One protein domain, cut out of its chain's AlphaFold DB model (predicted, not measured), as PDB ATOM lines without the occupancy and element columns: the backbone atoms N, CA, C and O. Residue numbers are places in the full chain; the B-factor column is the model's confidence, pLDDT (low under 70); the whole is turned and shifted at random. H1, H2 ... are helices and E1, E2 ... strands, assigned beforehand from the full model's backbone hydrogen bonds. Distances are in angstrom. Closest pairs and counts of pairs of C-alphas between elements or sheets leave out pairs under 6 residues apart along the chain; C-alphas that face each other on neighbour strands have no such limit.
ATOM      1  N   SER A  70      43.327 -21.992  92.837       85.81
ATOM      2  CA  SER A  70      43.123 -23.155  91.967       85.81
ATOM      3  C   SER A  70      42.064 -22.906  90.901       85.81
ATOM      4  O   SER A  70      42.169 -23.473  89.823       85.81
ATOM      5  N   VAL A  71      41.082 -22.033  91.151       91.81
ATOM      6  CA  VAL A  71      40.022 -21.713  90.187       91.81
ATOM      7  C   VAL A  71      39.952 -20.212  89.939       91.81
ATOM      8  O   VAL A  71      39.814 -19.414  90.868       91.81
ATOM      9  N   TRP A  72      40.035 -19.816  88.669       93.44
ATOM     10  CA  TRP A  72      39.951 -18.426  88.231       93.44
ATOM     11  C   TRP A  72      38.665 -18.227  87.436       93.44
ATOM     12  O   TRP A  72      38.493 -18.796  86.360       93.44
ATOM     13  N   ILE A  73      37.772 -17.382  87.937       94.38
ATOM     14  CA  ILE A  73      36.516 -17.011  87.289       94.38
ATOM     15  C   ILE A  73      36.680 -15.604  86.724       94.38
ATOM     16  O   ILE A  73      36.847 -14.633  87.462       94.38
ATOM     17  N   ILE A  74      36.653 -15.480  85.398       93.31
ATOM     18  CA  ILE A  74      37.000 -14.233  84.707       93.31
ATOM     19  C   ILE A  74      35.818 -13.769  83.866       93.31
ATOM     20  O   ILE A  74      35.425 -14.450  82.919       93.31
ATOM     21  N   HIS A  75      35.299 -12.572  84.138       92.50
ATOM     22  CA  HIS A  75      34.321 -11.934  83.259       92.50
ATOM     23  C   HIS A  75      35.033 -11.424  81.996       92.50
ATOM     24  O   HIS A  75      35.672 -10.367  81.995       92.50
ATOM     25  N   TRP A  76      34.954 -12.197  80.909       92.38
ATOM     26  CA  TRP A  76      35.763 -11.983  79.706       92.38
ATOM     27  C   TRP A  76      35.468 -10.641  79.027       92.38
ATOM     28  O   TRP A  76      36.398  -9.926  78.651       92.38
ATOM     29  N   GLN A  77      34.191 -10.262  78.923       89.56
ATOM     30  CA  GLN A  77      33.772  -8.990  78.329       89.56
ATOM     31  C   GLN A  77      34.445  -7.802  79.029       89.56
ATOM     32  O   GLN A  77      34.946  -6.892  78.376       89.56
ATOM     33  N   GLU A  78      34.496  -7.819  80.359       87.69
ATOM     34  CA  GLU A  78      35.042  -6.717  81.155       87.69
ATOM     35  C   GLU A  78      36.569  -6.713  81.212       87.69
ATOM     36  O   GLU A  78      37.170  -5.640  81.221       87.69
ATOM     37  N   CYS A  79      37.193  -7.892  81.257       86.50
ATOM     38  CA  CYS A  79      38.626  -8.016  81.527       86.50
ATOM     39  C   CYS A  79      39.491  -8.182  80.265       86.50
ATOM     40  O   CYS A  79      40.712  -8.020  80.319       86.50
ATOM     41  N   LEU A  80      38.899  -8.582  79.135       87.25
ATOM     42  CA  LEU A  80      39.646  -8.999  77.941       87.25
ATOM     43  C   LEU A  80      39.077  -8.450  76.624       87.25
ATOM     44  O   LEU A  80      39.837  -8.349  75.660       87.25
ATOM     45  N   GLU A  81      37.787  -8.094  76.562       87.19
ATOM     46  CA  GLU A  81      37.156  -7.499  75.368       87.19
ATOM     47  C   GLU A  81      37.106  -5.965  75.438       87.19
ATOM     48  O   GLU A  81      37.752  -5.296  74.634       87.19
ATOM     49  N   ASN A  82      36.359  -5.407  76.397       81.94
ATOM     50  CA  ASN A  82      36.075  -3.970  76.478       81.94
ATOM     51  C   ASN A  82      37.291  -3.158  76.933       81.94
ATOM     52  O   ASN A  82      37.547  -2.071  76.420       81.94
ATOM     53  N   GLU A  83      38.039  -3.694  77.895       72.19
ATOM     54  CA  GLU A  83      39.248  -3.074  78.425       72.19
ATOM     55  C   GLU A  83      40.289  -4.168  78.681       72.19
ATOM     56  O   GLU A  83      40.319  -4.770  79.755       72.19
ATOM     57  N   PRO A  84      41.094  -4.516  77.663       71.25
ATOM     58  CA  PRO A  84      41.976  -5.667  77.746       71.25
ATOM     59  C   PRO A  84      43.120  -5.388  78.718       71.25
ATOM     60  O   PRO A  84      44.030  -4.620  78.403       71.25
ATOM     61  N   TYR A  85      43.116  -6.066  79.864       81.81
ATOM     62  CA  TYR A  85      44.239  -6.035  80.799       81.81
ATOM     63  C   TYR A  85      45.429  -6.798  80.203       81.81
ATOM     64  O   TYR A  85      45.348  -8.023  80.046       81.81
ATOM     65  N   PRO A  86      46.552  -6.125  79.873       82.19
ATOM     66  CA  PRO A  86      47.636  -6.759  79.121       82.19
ATOM     67  C   PRO A  86      48.274  -7.944  79.851       82.19
ATOM     68  O   PRO A  86      48.587  -8.944  79.212       82.19
ATOM     69  N   HIS A  87      48.418  -7.864  81.178       84.50
ATOM     70  CA  HIS A  87      48.992  -8.938  81.993       84.50
ATOM     71  C   HIS A  87      48.105 -10.182  82.030       84.50
ATOM     72  O   HIS A  87      48.592 -11.279  81.775       84.50
ATOM     73  N   LEU A  88      46.795 -10.020  82.247       86.44
ATOM     74  CA  LEU A  88      45.863 -11.148  82.227       86.44
ATOM     75  C   LEU A  88      45.832 -11.813  80.852       86.44
ATOM     76  O   LEU A  88      45.944 -13.032  80.748       86.44
ATOM     77  N   LYS A  89      45.751 -11.008  79.786       87.25
ATOM     78  CA  LYS A  89      45.841 -11.509  78.413       87.25
ATOM     79  C   LYS A  89      47.134 -12.297  78.200       87.25
ATOM     80  O   LYS A  89      47.076 -13.395  77.657       87.25
ATOM     81  N   HIS A  90      48.269 -11.758  78.646       88.38
ATOM     82  CA  HIS A  90      49.560 -12.427  78.551       88.38
ATOM     83  C   HIS A  90      49.536 -13.781  79.261       88.38
ATOM     84  O   HIS A  90      49.808 -14.777  78.606       88.38
ATOM     85  N   TYR A  91      49.116 -13.850  80.530       88.75
ATOM     86  CA  TYR A  91      49.074 -15.110  81.282       88.75
ATOM     87  C   TYR A  91      48.209 -16.181  80.619       88.75
ATOM     88  O   TYR A  91      48.596 -17.347  80.602       88.75
ATOM     89  N   LEU A  92      47.068 -15.795  80.039       89.69
ATOM     90  CA  LEU A  92      46.196 -16.718  79.312       89.69
ATOM     91  C   LEU A  92      46.823 -17.202  77.994       89.69
ATOM     92  O   LEU A  92      46.694 -18.371  77.640       89.69
ATOM     93  N   GLU A  93      47.517 -16.321  77.268       89.00
ATOM     94  CA  GLU A  93      48.163 -16.645  75.987       89.00
ATOM     95  C   GLU A  93      49.449 -17.471  76.173       89.00
ATOM     96  O   GLU A  93      49.710 -18.386  75.390       89.00
ATOM     97  N   THR A  94      50.231 -17.202  77.223       88.88
ATOM     98  CA  THR A  94      51.479 -17.920  77.544       88.88
ATOM     99  C   THR A  94      51.287 -19.112  78.467       88.88
ATOM    100  O   THR A  94      52.234 -19.871  78.664       88.88
ATOM    101  N   ARG A  95      50.078 -19.301  79.007       86.19
ATOM    102  CA  ARG A  95      49.748 -20.341  79.994       86.19
ATOM    103  C   ARG A  95      50.583 -20.243  81.264       86.19
ATOM    104  O   ARG A  95      51.108 -21.229  81.763       86.19
ATOM    105  N   SER A  96      50.729 -19.029  81.774       86.25
ATOM    106  CA  SER A  96      51.513 -18.758  82.979       86.25
ATOM    107  C   SER A  96      50.681 -18.950  84.253       86.25
ATOM    108  O   SER A  96      50.638 -18.060  85.100       86.25
ATOM    109  N   TYR A  97      50.038 -20.107  84.389       84.94
ATOM    110  CA  TYR A  97      49.201 -20.521  85.520       84.94
ATOM    111  C   TYR A  97      49.369 -22.036  85.772       84.94
ATOM    112  O   TYR A  97      49.761 -22.734  84.835       84.94
ATOM    113  N   PRO A  98      49.099 -22.549  86.992       82.56
ATOM    114  CA  PRO A  98      49.287 -23.966  87.315       82.56
ATOM    115  C   PRO A  98      48.455 -24.888  86.414       82.56
ATOM    116  O   PRO A  98      47.291 -24.597  86.134       82.56
ATOM    117  N   ASN A  99      49.032 -26.009  85.978       83.94
ATOM    118  CA  ASN A  99      48.364 -27.009  85.143       83.94
ATOM    119  C   ASN A  99      47.202 -27.687  85.869       83.94
ATOM    120  O   ASN A  99      46.212 -28.038  85.229       83.94
ATOM    121  N   GLU A 100      47.328 -27.876  87.182       84.31
ATOM    122  CA  GLU A 100      46.251 -28.425  88.005       84.31
ATOM    123  C   GLU A 100      45.228 -27.362  88.433       84.31
ATOM    124  O   GLU A 100      44.332 -27.688  89.198       84.31
ATOM    125  N   GLY A 101      45.328 -26.116  87.950       86.00
ATOM    126  CA  GLY A 101      44.300 -25.089  88.131       86.00
ATOM    127  C   GLY A 101      43.249 -25.086  87.013       86.00
ATOM    128  O   GLY A 101      43.490 -25.537  85.894       86.00
ATOM    129  N   GLU A 102      42.079 -24.529  87.303       93.19
ATOM    130  CA  GLU A 102      40.980 -24.322  86.364       93.19
ATOM    131  C   GLU A 102      40.781 -22.831  86.089       93.19
ATOM    132  O   GLU A 102      40.612 -22.024  86.999       93.19
ATOM    133  N   ILE A 103      40.739 -22.453  84.814       94.88
ATOM    134  CA  ILE A 103      40.400 -21.087  84.411       94.88
ATOM    135  C   ILE A 103      39.107 -21.127  83.616       94.88
ATOM    136  O   ILE A 103      39.028 -21.790  82.582       94.88
ATOM    137  N   ILE A 104      38.124 -20.354  84.069       96.56
ATOM    138  CA  ILE A 104      36.790 -20.274  83.489       96.56
ATOM    139  C   ILE A 104      36.548 -18.851  82.984       96.56
ATOM    140  O   ILE A 104      36.405 -17.897  83.754       96.56
ATOM    141  N   LEU A 105      36.478 -18.703  81.663       96.12
ATOM    142  CA  LEU A 105      36.098 -17.462  81.001       96.12
ATOM    143  C   LEU A 105      34.575 -17.389  80.888       96.12
ATOM    144  O   LEU A 105      33.958 -18.132  80.123       96.12
ATOM    145  N   CYS A 106      33.976 -16.464  81.625       95.81
ATOM    146  CA  CYS A 106      32.550 -16.190  81.566       95.81
ATOM    147  C   CYS A 106      32.261 -15.305  80.354       95.81
ATOM    148  O   CYS A 106      32.750 -14.174  80.288       95.81
ATOM    149  N   VAL A 107      31.498 -15.825  79.391       94.44
ATOM    150  CA  VAL A 107      31.137 -15.120  78.158       94.44
ATOM    151  C   VAL A 107      29.624 -15.077  77.979       94.44
ATOM    152  O   VAL A 107      28.941 -16.087  78.087       94.44
ATOM    153  N   ASN A 108      29.085 -13.909  77.645       85.62
ATOM    154  CA  ASN A 108      27.671 -13.768  77.317       85.62
ATOM    155  C   ASN A 108      27.391 -14.264  75.885       85.62
ATOM    156  O   ASN A 108      27.700 -13.563  74.917       85.62
ATOM    157  N   GLY A 109      26.781 -15.450  75.768       79.56
ATOM    158  CA  GLY A 109      26.250 -16.009  74.517       79.56
ATOM    159  C   GLY A 109      27.134 -17.070  73.843       79.56
ATOM    160  O   GLY A 109      28.363 -17.001  73.871       79.56
ATOM    161  N   SER A 110      26.487 -18.047  73.193       80.75
ATOM    162  CA  SER A 110      27.122 -19.204  72.535       80.75
ATOM    163  C   SER A 110      28.090 -18.823  71.418       80.75
ATOM    164  O   SER A 110      29.179 -19.383  71.329       80.75
ATOM    165  N   ASP A 111      27.726 -17.836  70.603       83.12
ATOM    166  CA  ASP A 111      28.495 -17.467  69.409       83.12
ATOM    167  C   ASP A 111      29.861 -16.874  69.792       83.12
ATOM    168  O   ASP A 111      30.884 -17.117  69.145       83.12
ATOM    169  N   LYS A 112      29.904 -16.136  70.911       87.44
ATOM    170  CA  LYS A 112      31.162 -15.651  71.486       87.44
ATOM    171  C   LYS A 112      31.973 -16.787  72.103       87.44
ATOM    172  O   LYS A 112      33.197 -16.758  72.006       87.44
ATOM    173  N   ALA A 113      31.325 -17.785  72.701       92.31
ATOM    174  CA  ALA A 113      32.017 -18.887  73.359       92.31
ATOM    175  C   ALA A 113      32.897 -19.701  72.407       92.31
ATOM    176  O   ALA A 113      34.040 -19.991  72.751       92.31
ATOM    177  N   GLU A 114      32.429 -19.991  71.192       91.38
ATOM    178  CA  GLU A 114      33.233 -20.709  70.192       91.38
ATOM    179  C   GLU A 114      34.477 -19.909  69.773       91.38
ATOM    180  O   GLU A 114      35.592 -20.439  69.712       91.38
ATOM    181  N   THR A 115      34.307 -18.604  69.551       91.81
ATOM    182  CA  THR A 115      35.407 -17.701  69.186       91.81
ATOM    183  C   THR A 115      36.441 -17.605  70.312       91.81
ATOM    184  O   THR A 115      37.647 -17.708  70.073       91.81
ATOM    185  N   VAL A 116      35.981 -17.430  71.554       92.44
ATOM    186  CA  VAL A 116      36.850 -17.325  72.734       92.44
ATOM    187  C   VAL A 116      37.546 -18.654  73.023       92.44
ATOM    188  O   VAL A 116      38.751 -18.657  73.264       92.44
ATOM    189  N   GLY A 117      36.838 -19.780  72.919       91.94
ATOM    190  CA  GLY A 117      37.405 -21.116  73.115       91.94
ATOM    191  C   GLY A 117      38.468 -21.456  72.074       91.94
ATOM    192  O   GLY A 117      39.523 -21.984  72.414       91.94
ATOM    193  N   SER A 118      38.256 -21.059  70.818       91.75
ATOM    194  CA  SER A 118      39.264 -21.218  69.760       91.75
ATOM    195  C   SER A 118      40.523 -20.392  70.030       91.75
ATOM    196  O   SER A 118      41.636 -20.820  69.720       91.75
ATOM    197  N   ARG A 119      40.362 -19.207  70.630       91.25
ATOM    198  CA  ARG A 119      41.477 -18.333  71.006       91.25
ATOM    199  C   ARG A 119      42.239 -18.847  72.230       91.25
ATOM    200  O   ARG A 119      43.459 -18.708  72.278       91.25
ATOM    201  N   TYR A 120      41.536 -19.443  73.188       90.94
ATOM    202  CA  TYR A 120      42.101 -19.968  74.427       90.94
ATOM    203  C   TYR A 120      41.735 -21.458  74.597       90.94
ATOM    204  O   TYR A 120      40.864 -21.808  75.384       90.94
ATOM    205  N   PRO A 121      42.413 -22.383  73.896       86.81
ATOM    206  CA  PRO A 121      41.985 -23.786  73.797       86.81
ATOM    207  C   PRO A 121      42.201 -24.632  75.065       86.81
ATOM    208  O   PRO A 121      41.967 -25.837  75.042       86.81
ATOM    209  N   ARG A 122      42.727 -24.048  76.147       88.06
ATOM    210  CA  ARG A 122      43.019 -24.735  77.420       88.06
ATOM    211  C   ARG A 122      42.355 -24.084  78.628       88.06
ATOM    212  O   ARG A 122      42.752 -24.356  79.753       88.06
ATOM    213  N   VAL A 123      41.403 -23.198  78.389       93.06
ATOM    214  CA  VAL A 123      40.566 -22.635  79.444       93.06
ATOM    215  C   VAL A 123      39.131 -23.015  79.147       93.06
ATOM    216  O   VAL A 123      38.723 -23.097  77.983       93.06
ATOM    217  N   SER A 124      38.371 -23.258  80.201       95.81
ATOM    218  CA  SER A 124      36.944 -23.484  80.081       95.81
ATOM    219  C   SER A 124      36.263 -22.178  79.701       95.81
ATOM    220  O   SER A 124      36.592 -21.106  80.209       95.81
ATOM    221  N   VAL A 125      35.302 -22.249  78.785       96.94
ATOM    222  CA  VAL A 125      34.528 -21.085  78.352       96.94
ATOM    223  C   VAL A 125      33.075 -21.338  78.695       96.94
ATOM    224  O   VAL A 125      32.449 -22.235  78.137       96.94
ATOM    225  N   ALA A 126      32.547 -20.558  79.632       97.06
ATOM    226  CA  ALA A 126      31.184 -20.685  80.115       97.06
ATOM    227  C   ALA A 126      30.265 -19.711  79.352       97.06
ATOM    228  O   ALA A 126      30.347 -18.503  79.577       97.06
ATOM    229  N   PRO A 127      29.381 -20.185  78.452       95.94
ATOM    230  CA  PRO A 127      28.407 -19.325  77.770       95.94
ATOM    231  C   PRO A 127      27.218 -18.916  78.652       95.94
ATOM    232  O   PRO A 127      26.449 -18.030  78.276       95.94
ATOM    233  N   SER A 128      27.032 -19.588  79.790       95.19
ATOM    234  CA  SER A 128      25.951 -19.344  80.743       95.19
ATOM    235  C   SER A 128      26.383 -19.690  82.167       95.19
ATOM    236  O   SER A 128      27.424 -20.321  82.383       95.19
ATOM    237  N   LYS A 129      25.546 -19.314  83.138       95.19
ATOM    238  CA  LYS A 129      25.746 -19.645  84.549       95.19
ATOM    239  C   LYS A 129      25.843 -21.150  84.781       95.19
ATOM    240  O   LYS A 129      26.723 -21.594  85.508       95.19
ATOM    241  N   GLU A 130      24.977 -21.937  84.153       95.19
ATOM    242  CA  GLU A 130      24.927 -23.392  84.345       95.19
ATOM    243  C   GLU A 130      26.258 -24.042  83.956       95.19
ATOM    244  O   GLU A 130      26.737 -24.937  84.648       95.19
ATOM    245  N   TYR A 131      26.887 -23.552  82.885       96.19
ATOM    246  CA  TYR A 131      28.216 -23.996  82.475       96.19
ATOM    247  C   TYR A 131      29.302 -23.568  83.464       96.19
ATOM    248  O   TYR A 131      30.147 -24.387  83.812       96.19
ATOM    249  N   LEU A 132      29.273 -22.319  83.941       96.00
ATOM    250  CA  LEU A 132      30.216 -21.834  84.955       96.00
ATOM    251  C   LEU A 132      30.157 -22.702  86.220       96.00
ATOM    252  O   LEU A 132      31.189 -23.197  86.673       96.00
ATOM    253  N   VAL A 133      28.951 -22.930  86.743       95.88
ATOM    254  CA  VAL A 133      28.730 -23.766  87.927       95.88
ATOM    255  C   VAL A 133      29.207 -25.193  87.666       95.88
ATOM    256  O   VAL A 133      29.953 -25.740  88.474       95.88
ATOM    257  N   ALA A 134      28.854 -25.788  86.522       96.06
ATOM    258  CA  ALA A 134      29.263 -27.149  86.185       96.06
ATOM    259  C   ALA A 134      30.788 -27.313  86.081       96.06
ATOM    260  O   ALA A 134      31.325 -28.303  86.580       96.06
ATOM    261  N   TYR A 135      31.495 -26.360  85.467       96.31
ATOM    262  CA  TYR A 135      32.955 -26.406  85.353       96.31
ATOM    263  C   TYR A 135      33.640 -26.236  86.707       96.31
ATOM    264  O   TYR A 135      34.496 -27.052  87.057       96.31
ATOM    265  N   ALA A 136      33.219 -25.248  87.502       94.62
ATOM    266  CA  ALA A 136      33.765 -25.037  88.838       94.62
ATOM    267  C   ALA A 136      33.524 -26.259  89.738       94.62
ATOM    268  O   ALA A 136      34.459 -26.768  90.352       94.62
ATOM    269  N   LEU A 137      32.300 -26.798  89.758       93.12
ATOM    270  CA  LEU A 137      31.969 -28.008  90.515       93.12
ATOM    271  C   LEU A 137      32.752 -29.228  90.044       93.12
ATOM    272  O   LEU A 137      33.221 -30.008  90.871       93.12
ATOM    273  N   GLY A 138      32.881 -29.416  88.729       92.19
ATOM    274  CA  GLY A 138      33.638 -30.521  88.151       92.19
ATOM    275  C   GLY A 138      35.089 -30.500  88.618       92.19
ATOM    276  O   GLY A 138      35.604 -31.526  89.068       92.19
ATOM    277  N   HIS A 139      35.718 -29.327  88.590       92.12
ATOM    278  CA  HIS A 139      37.065 -29.141  89.111       92.12
ATOM    279  C   HIS A 139      37.135 -29.405  90.621       92.12
ATOM    280  O   HIS A 139      37.840 -30.320  91.045       92.12
ATOM    281  N   LEU A 140      36.360 -28.668  91.420       91.06
ATOM    282  CA  LEU A 140      36.433 -28.696  92.884       91.06
ATOM    283  C   LEU A 140      36.118 -30.078  93.460       91.06
ATOM    284  O   LEU A 140      36.813 -30.538  94.357       91.06
ATOM    285  N   ASN A 141      35.123 -30.790  92.921       89.62
ATOM    286  CA  ASN A 141      34.814 -32.154  93.362       89.62
ATOM    287  C   ASN A 141      35.885 -33.171  92.943       89.62
ATOM    288  O   ASN A 141      36.072 -34.176  93.631       89.62
ATOM    289  N   THR A 142      36.608 -32.918  91.850       88.94
ATOM    290  CA  THR A 142      37.745 -33.754  91.445       88.94
ATOM    291  C   THR A 142      38.979 -33.459  92.301       88.94
ATOM    292  O   THR A 142      39.695 -34.388  92.664       88.94
ATOM    293  N   ALA A 143      39.203 -32.194  92.666       86.62
ATOM    294  CA  ALA A 143      40.255 -31.719  93.566       86.62
ATOM    295  C   ALA A 143      39.819 -31.720  95.049       86.62
ATOM    296  O   ALA A 143      40.304 -30.937  95.855       86.62
ATOM    297  N   ASN A 144      38.909 -32.620  95.436       87.25
ATOM    298  CA  ASN A 144      38.385 -32.688  96.798       87.25
ATOM    299  C   ASN A 144      39.098 -33.772  97.637       87.25
ATOM    300  O   ASN A 144      38.978 -34.965  97.318       87.25
ATOM    301  N   PRO A 145      39.763 -33.423  98.756       85.38
ATOM    302  CA  PRO A 145      40.412 -34.394  99.645       85.38
ATOM    303  C   PRO A 145      39.460 -35.391 100.327       85.38
ATOM    304  O   PRO A 145      39.909 -36.326 100.993       85.38
ATOM    305  N   ALA A 146      38.141 -35.230 100.191       84.12
ATOM    306  CA  ALA A 146      37.163 -36.243 100.585       84.12
ATOM    307  C   ALA A 146      37.335 -37.565  99.811       84.12
ATOM    308  O   ALA A 146      36.903 -38.612 100.294       84.12
ATOM    309  N   CYS A 147      38.001 -37.543  98.650       80.50
ATOM    310  CA  CYS A 147      38.382 -38.735  97.901       80.50
ATOM    311  C   CYS A 147      39.910 -38.838  97.727       80.50
ATOM    312  O   CYS A 147      40.639 -37.841  97.726       80.50
ATOM    313  N   SER A 148      40.420 -40.065  97.566       77.44
ATOM    314  CA  SER A 148      41.862 -40.311  97.398       77.44
ATOM    315  C   SER A 148      42.435 -39.661  96.133       77.44
ATOM    316  O   SER A 148      43.573 -39.196  96.148       77.44
ATOM    317  N   GLY A 149      41.641 -39.582  95.059       85.00
ATOM    318  CA  GLY A 149      42.020 -38.886  93.828       85.00
ATOM    319  C   GLY A 149      42.211 -37.382  94.033       85.00
ATOM    320  O   GLY A 149      43.221 -36.834  93.595       85.00
ATOM    321  N   GLY A 150      41.301 -36.731  94.761       87.56
ATOM    322  CA  GLY A 150      41.392 -35.296  95.024       87.56
ATOM    323  C   GLY A 150      42.522 -34.928  95.975       87.56
ATOM    324  O   GLY A 150      43.205 -33.938  95.744       87.56
ATOM    325  N   THR A 151      42.832 -35.788  96.950       88.81
ATOM    326  CA  THR A 151      44.029 -35.619  97.798       88.81
ATOM    327  C   THR A 151      45.306 -35.522  96.954       88.81
ATOM    328  O   THR A 151      46.148 -34.663  97.197       88.81
ATOM    329  N   LYS A 152      45.448 -36.379  95.932       89.19
ATOM    330  CA  LYS A 152      46.611 -36.365  95.033       89.19
ATOM    331  C   LYS A 152      46.695 -35.059  94.241       89.19
ATOM    332  O   LYS A 152      47.763 -34.462  94.192       89.19
ATOM    333  N   LYS A 153      45.567 -34.605  93.691       89.19
ATOM    334  CA  LYS A 153      45.477 -33.353  92.926       89.19
ATOM    335  C   LYS A 153      45.843 -32.122  93.747       89.19
ATOM    336  O   LYS A 153      46.613 -31.301  93.274       89.19
ATOM    337  N   VAL A 154      45.363 -32.030  94.986       89.31
ATOM    338  CA  VAL A 154      45.699 -30.919  95.892       89.31
ATOM    339  C   VAL A 154      47.203 -30.859  96.176       89.31
ATOM    340  O   VAL A 154      47.792 -29.782  96.156       89.31
ATOM    341  N   ILE A 155      47.843 -32.013  96.394       89.94
ATOM    342  CA  ILE A 155      49.299 -32.094  96.588       89.94
ATOM    343  C   ILE A 155      50.051 -31.692  95.315       89.94
ATOM    344  O   ILE A 155      51.030 -30.953  95.397       89.94
ATOM    345  N   GLU A 156      49.613 -32.174  94.148       91.19
ATOM    346  CA  GLU A 156      50.229 -31.845  92.855       91.19
ATOM    347  C   GLU A 156      50.133 -30.341  92.565       91.19
ATOM    348  O   GLU A 156      51.155 -29.717  92.286       91.19
ATOM    349  N   TRP A 157      48.954 -29.747  92.748       91.12
ATOM    350  CA  TRP A 157      48.738 -28.308  92.616       91.12
ATOM    351  C   TRP A 157      49.595 -27.488  93.590       91.12
ATOM    352  O   TRP A 157      50.306 -26.578  93.168       91.12
ATOM    353  N   ASN A 158      49.588 -27.814  94.889       90.62
ATOM    354  CA  ASN A 158      50.374 -27.081  95.887       90.62
ATOM    355  C   ASN A 158      51.878 -27.112  95.573       90.62
ATOM    356  O   ASN A 158      52.558 -26.089  95.679       90.62
ATOM    357  N   ASN A 159      52.395 -28.275  95.177       91.56
ATOM    358  CA  ASN A 159      53.809 -28.425  94.856       91.56
ATOM    359  C   ASN A 159      54.181 -27.709  93.550       91.56
ATOM    360  O   ASN A 159      55.251 -27.109  93.502       91.56
ATOM    361  N   GLU A 160      53.295 -27.684  92.550       91.75
ATOM    362  CA  GLU A 160      53.467 -26.869  91.339       91.75
ATOM    363  C   GLU A 160      53.519 -25.368  91.674       91.75
ATOM    364  O   GLU A 160      54.404 -24.656  91.202       91.75
ATOM    365  N   VAL A 161      52.635 -24.886  92.554       89.88
ATOM    366  CA  VAL A 161      52.681 -23.500  93.050       89.88
ATOM    367  C   VAL A 161      53.991 -23.224  93.798       89.88
ATOM    368  O   VAL A 161      54.600 -22.177  93.596       89.88
ATOM    369  N   CYS A 162      54.467 -24.150  94.636       90.62
ATOM    370  CA  CYS A 162      55.757 -24.007  95.317       90.62
ATOM    371  C   CYS A 162      56.932 -23.938  94.330       90.62
ATOM    372  O   CYS A 162      57.817 -23.101  94.512       90.62
ATOM    373  N   ASP A 163      56.935 -24.782  93.293       90.75
ATOM    374  CA  ASP A 163      57.954 -24.782  92.237       90.75
ATOM    375  C   ASP A 163      57.994 -23.427  91.513       90.75
ATOM    376  O   ASP A 163      59.062 -22.829  91.363       90.75
ATOM    377  N   GLU A 164      56.827 -22.911  91.125       87.56
ATOM    378  CA  GLU A 164      56.666 -21.623  90.436       87.56
ATOM    379  C   GLU A 164      57.105 -20.424  91.292       87.56
ATOM    380  O   GLU A 164      57.665 -19.461  90.769       87.56
ATOM    381  N   LEU A 165      56.900 -20.494  92.610       88.00
ATOM    382  CA  LEU A 165      57.311 -19.459  93.568       88.00
ATOM    383  C   LEU A 165      58.768 -19.606  94.044       88.00
ATOM    384  O   LEU A 165      59.242 -18.788  94.834       88.00
ATOM    385  N   GLY A 166      59.485 -20.650  93.611       87.88
ATOM    386  CA  GLY A 166      60.846 -20.940  94.068       87.88
ATOM    387  C   GLY A 166      60.931 -21.315  95.553       87.88
ATOM    388  O   GLY A 166      61.955 -21.073  96.196       87.88
ATOM    389  N   VAL A 167      59.857 -21.880  96.111       87.81
ATOM    390  CA  VAL A 167      59.806 -22.358  97.498       87.81
ATOM    391  C   VAL A 167      60.534 -23.711  97.586       87.81
ATOM    392  O   VAL A 167      60.183 -24.643  96.847       87.81
ATOM    393  N   PRO A 168      61.562 -23.829  98.451       75.19
ATOM    394  CA  PRO A 168      62.323 -25.064  98.616       75.19
ATOM    395  C   PRO A 168      61.478 -26.193  99.213       75.19
ATOM    396  O   PRO A 168      60.608 -25.922 100.071       75.19
TER     397      PRO A 168
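AT A GLANCE: This is residues 70 to 168 of the 168 residues of an uncharacterized protein of Halorubrum sp. CBA1229 (UniProt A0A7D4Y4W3). A small parallel sheet of three strands, E1, E2 and E3, has helix H4 along one face and the short helices H1 and H3 on the other, three layers in all. At the far end of H4 the long helix H5 turns off at a corner, so that H4 and H5 make an L, and H2 sits off the sheet. The printed part has 99 residues, with five named helices and three named strands in the order E1 H1 H2 E2 H3 E3 H4 H5; the sheet order is E1, E2, E3, and the class is mostly helix. The whole is compact, with a radius of gyration of the C-alphas of 14.6 A, and spans 39 by 30 by 18 A.

HOW THE PARTS SIT: Begin at E1, residues 71 to 75, an edge strand. Its parallel neighbour is the inner strand E2, residues 102 to 106, where N 72 and O 102 are 2.8 A apart, within hydrogen-bond range. E3, residues 124 to 126, is parallel to E2 on the other side, with N 105 and O 124 within hydrogen-bond range at 2.8 A. H1, residues 76 to 81, stands up from the sheet over E1 at a height of 6.0 A. H2, residues 86 to 94, only just touches H1, with 3 pairs of C-alphas within 8 A, and only at the corner; the closest C-alphas are those of Leu 80 and Lys 89, 6.7 A apart. E1, H1, H2, E2 form a strand-helix-strand unit, two parallel neighbour strands with helices between, and so do E2, H3, E3; both crossovers are right-handed. H3, residues 110 to 119, is on the sheet, its closest C-alphas to E3 being Gly 117 and Val 125, 6.0 A. H4, residues 129 to 142, lies over E2 and E3 on the opposite face from H1, at a height of 8.9 A, along the strands at 4 degrees to E2 on the local plane. H5, residues 148 to 164, touches H4 with residues 149 to 153 alone, about perpendicular at 85 degrees; the closest C-alphas are those of Thr 142 and Gly 150, 5.3 A. H5 is apart from E1, E2 and E3. In H2, H4 and H5 every O i to N i+4 pair is within hydrogen-bond range; in H1 it is 1 of 2 and in H3 5 of 6.

IN THESE COORDINATES: Find C-alpha 71 at (40.022, -21.713, 90.187); from there E1 runs 13.3 A to C-alpha 75. H1 is 6.4 A long, H2 11.9 A, E2 12.7 A, H3 14.5 A and E3 6.4 A. Find C-alpha 129 at (25.746, -19.645, 84.549), where H4 begins its 19.8 A. H5 runs 24.8 A and ends at C-alpha 164, (56.666, -21.623, 90.436).

THE WHOLE: The C-alphas farthest apart are those of Asp 111 and Pro 168, 45.3 A. The printed part has no cut and no long link; the link from H2 to E2 is short and the other links are tight. The mean pLDDT of the printed part is 89.1, and no printed residue is under 70.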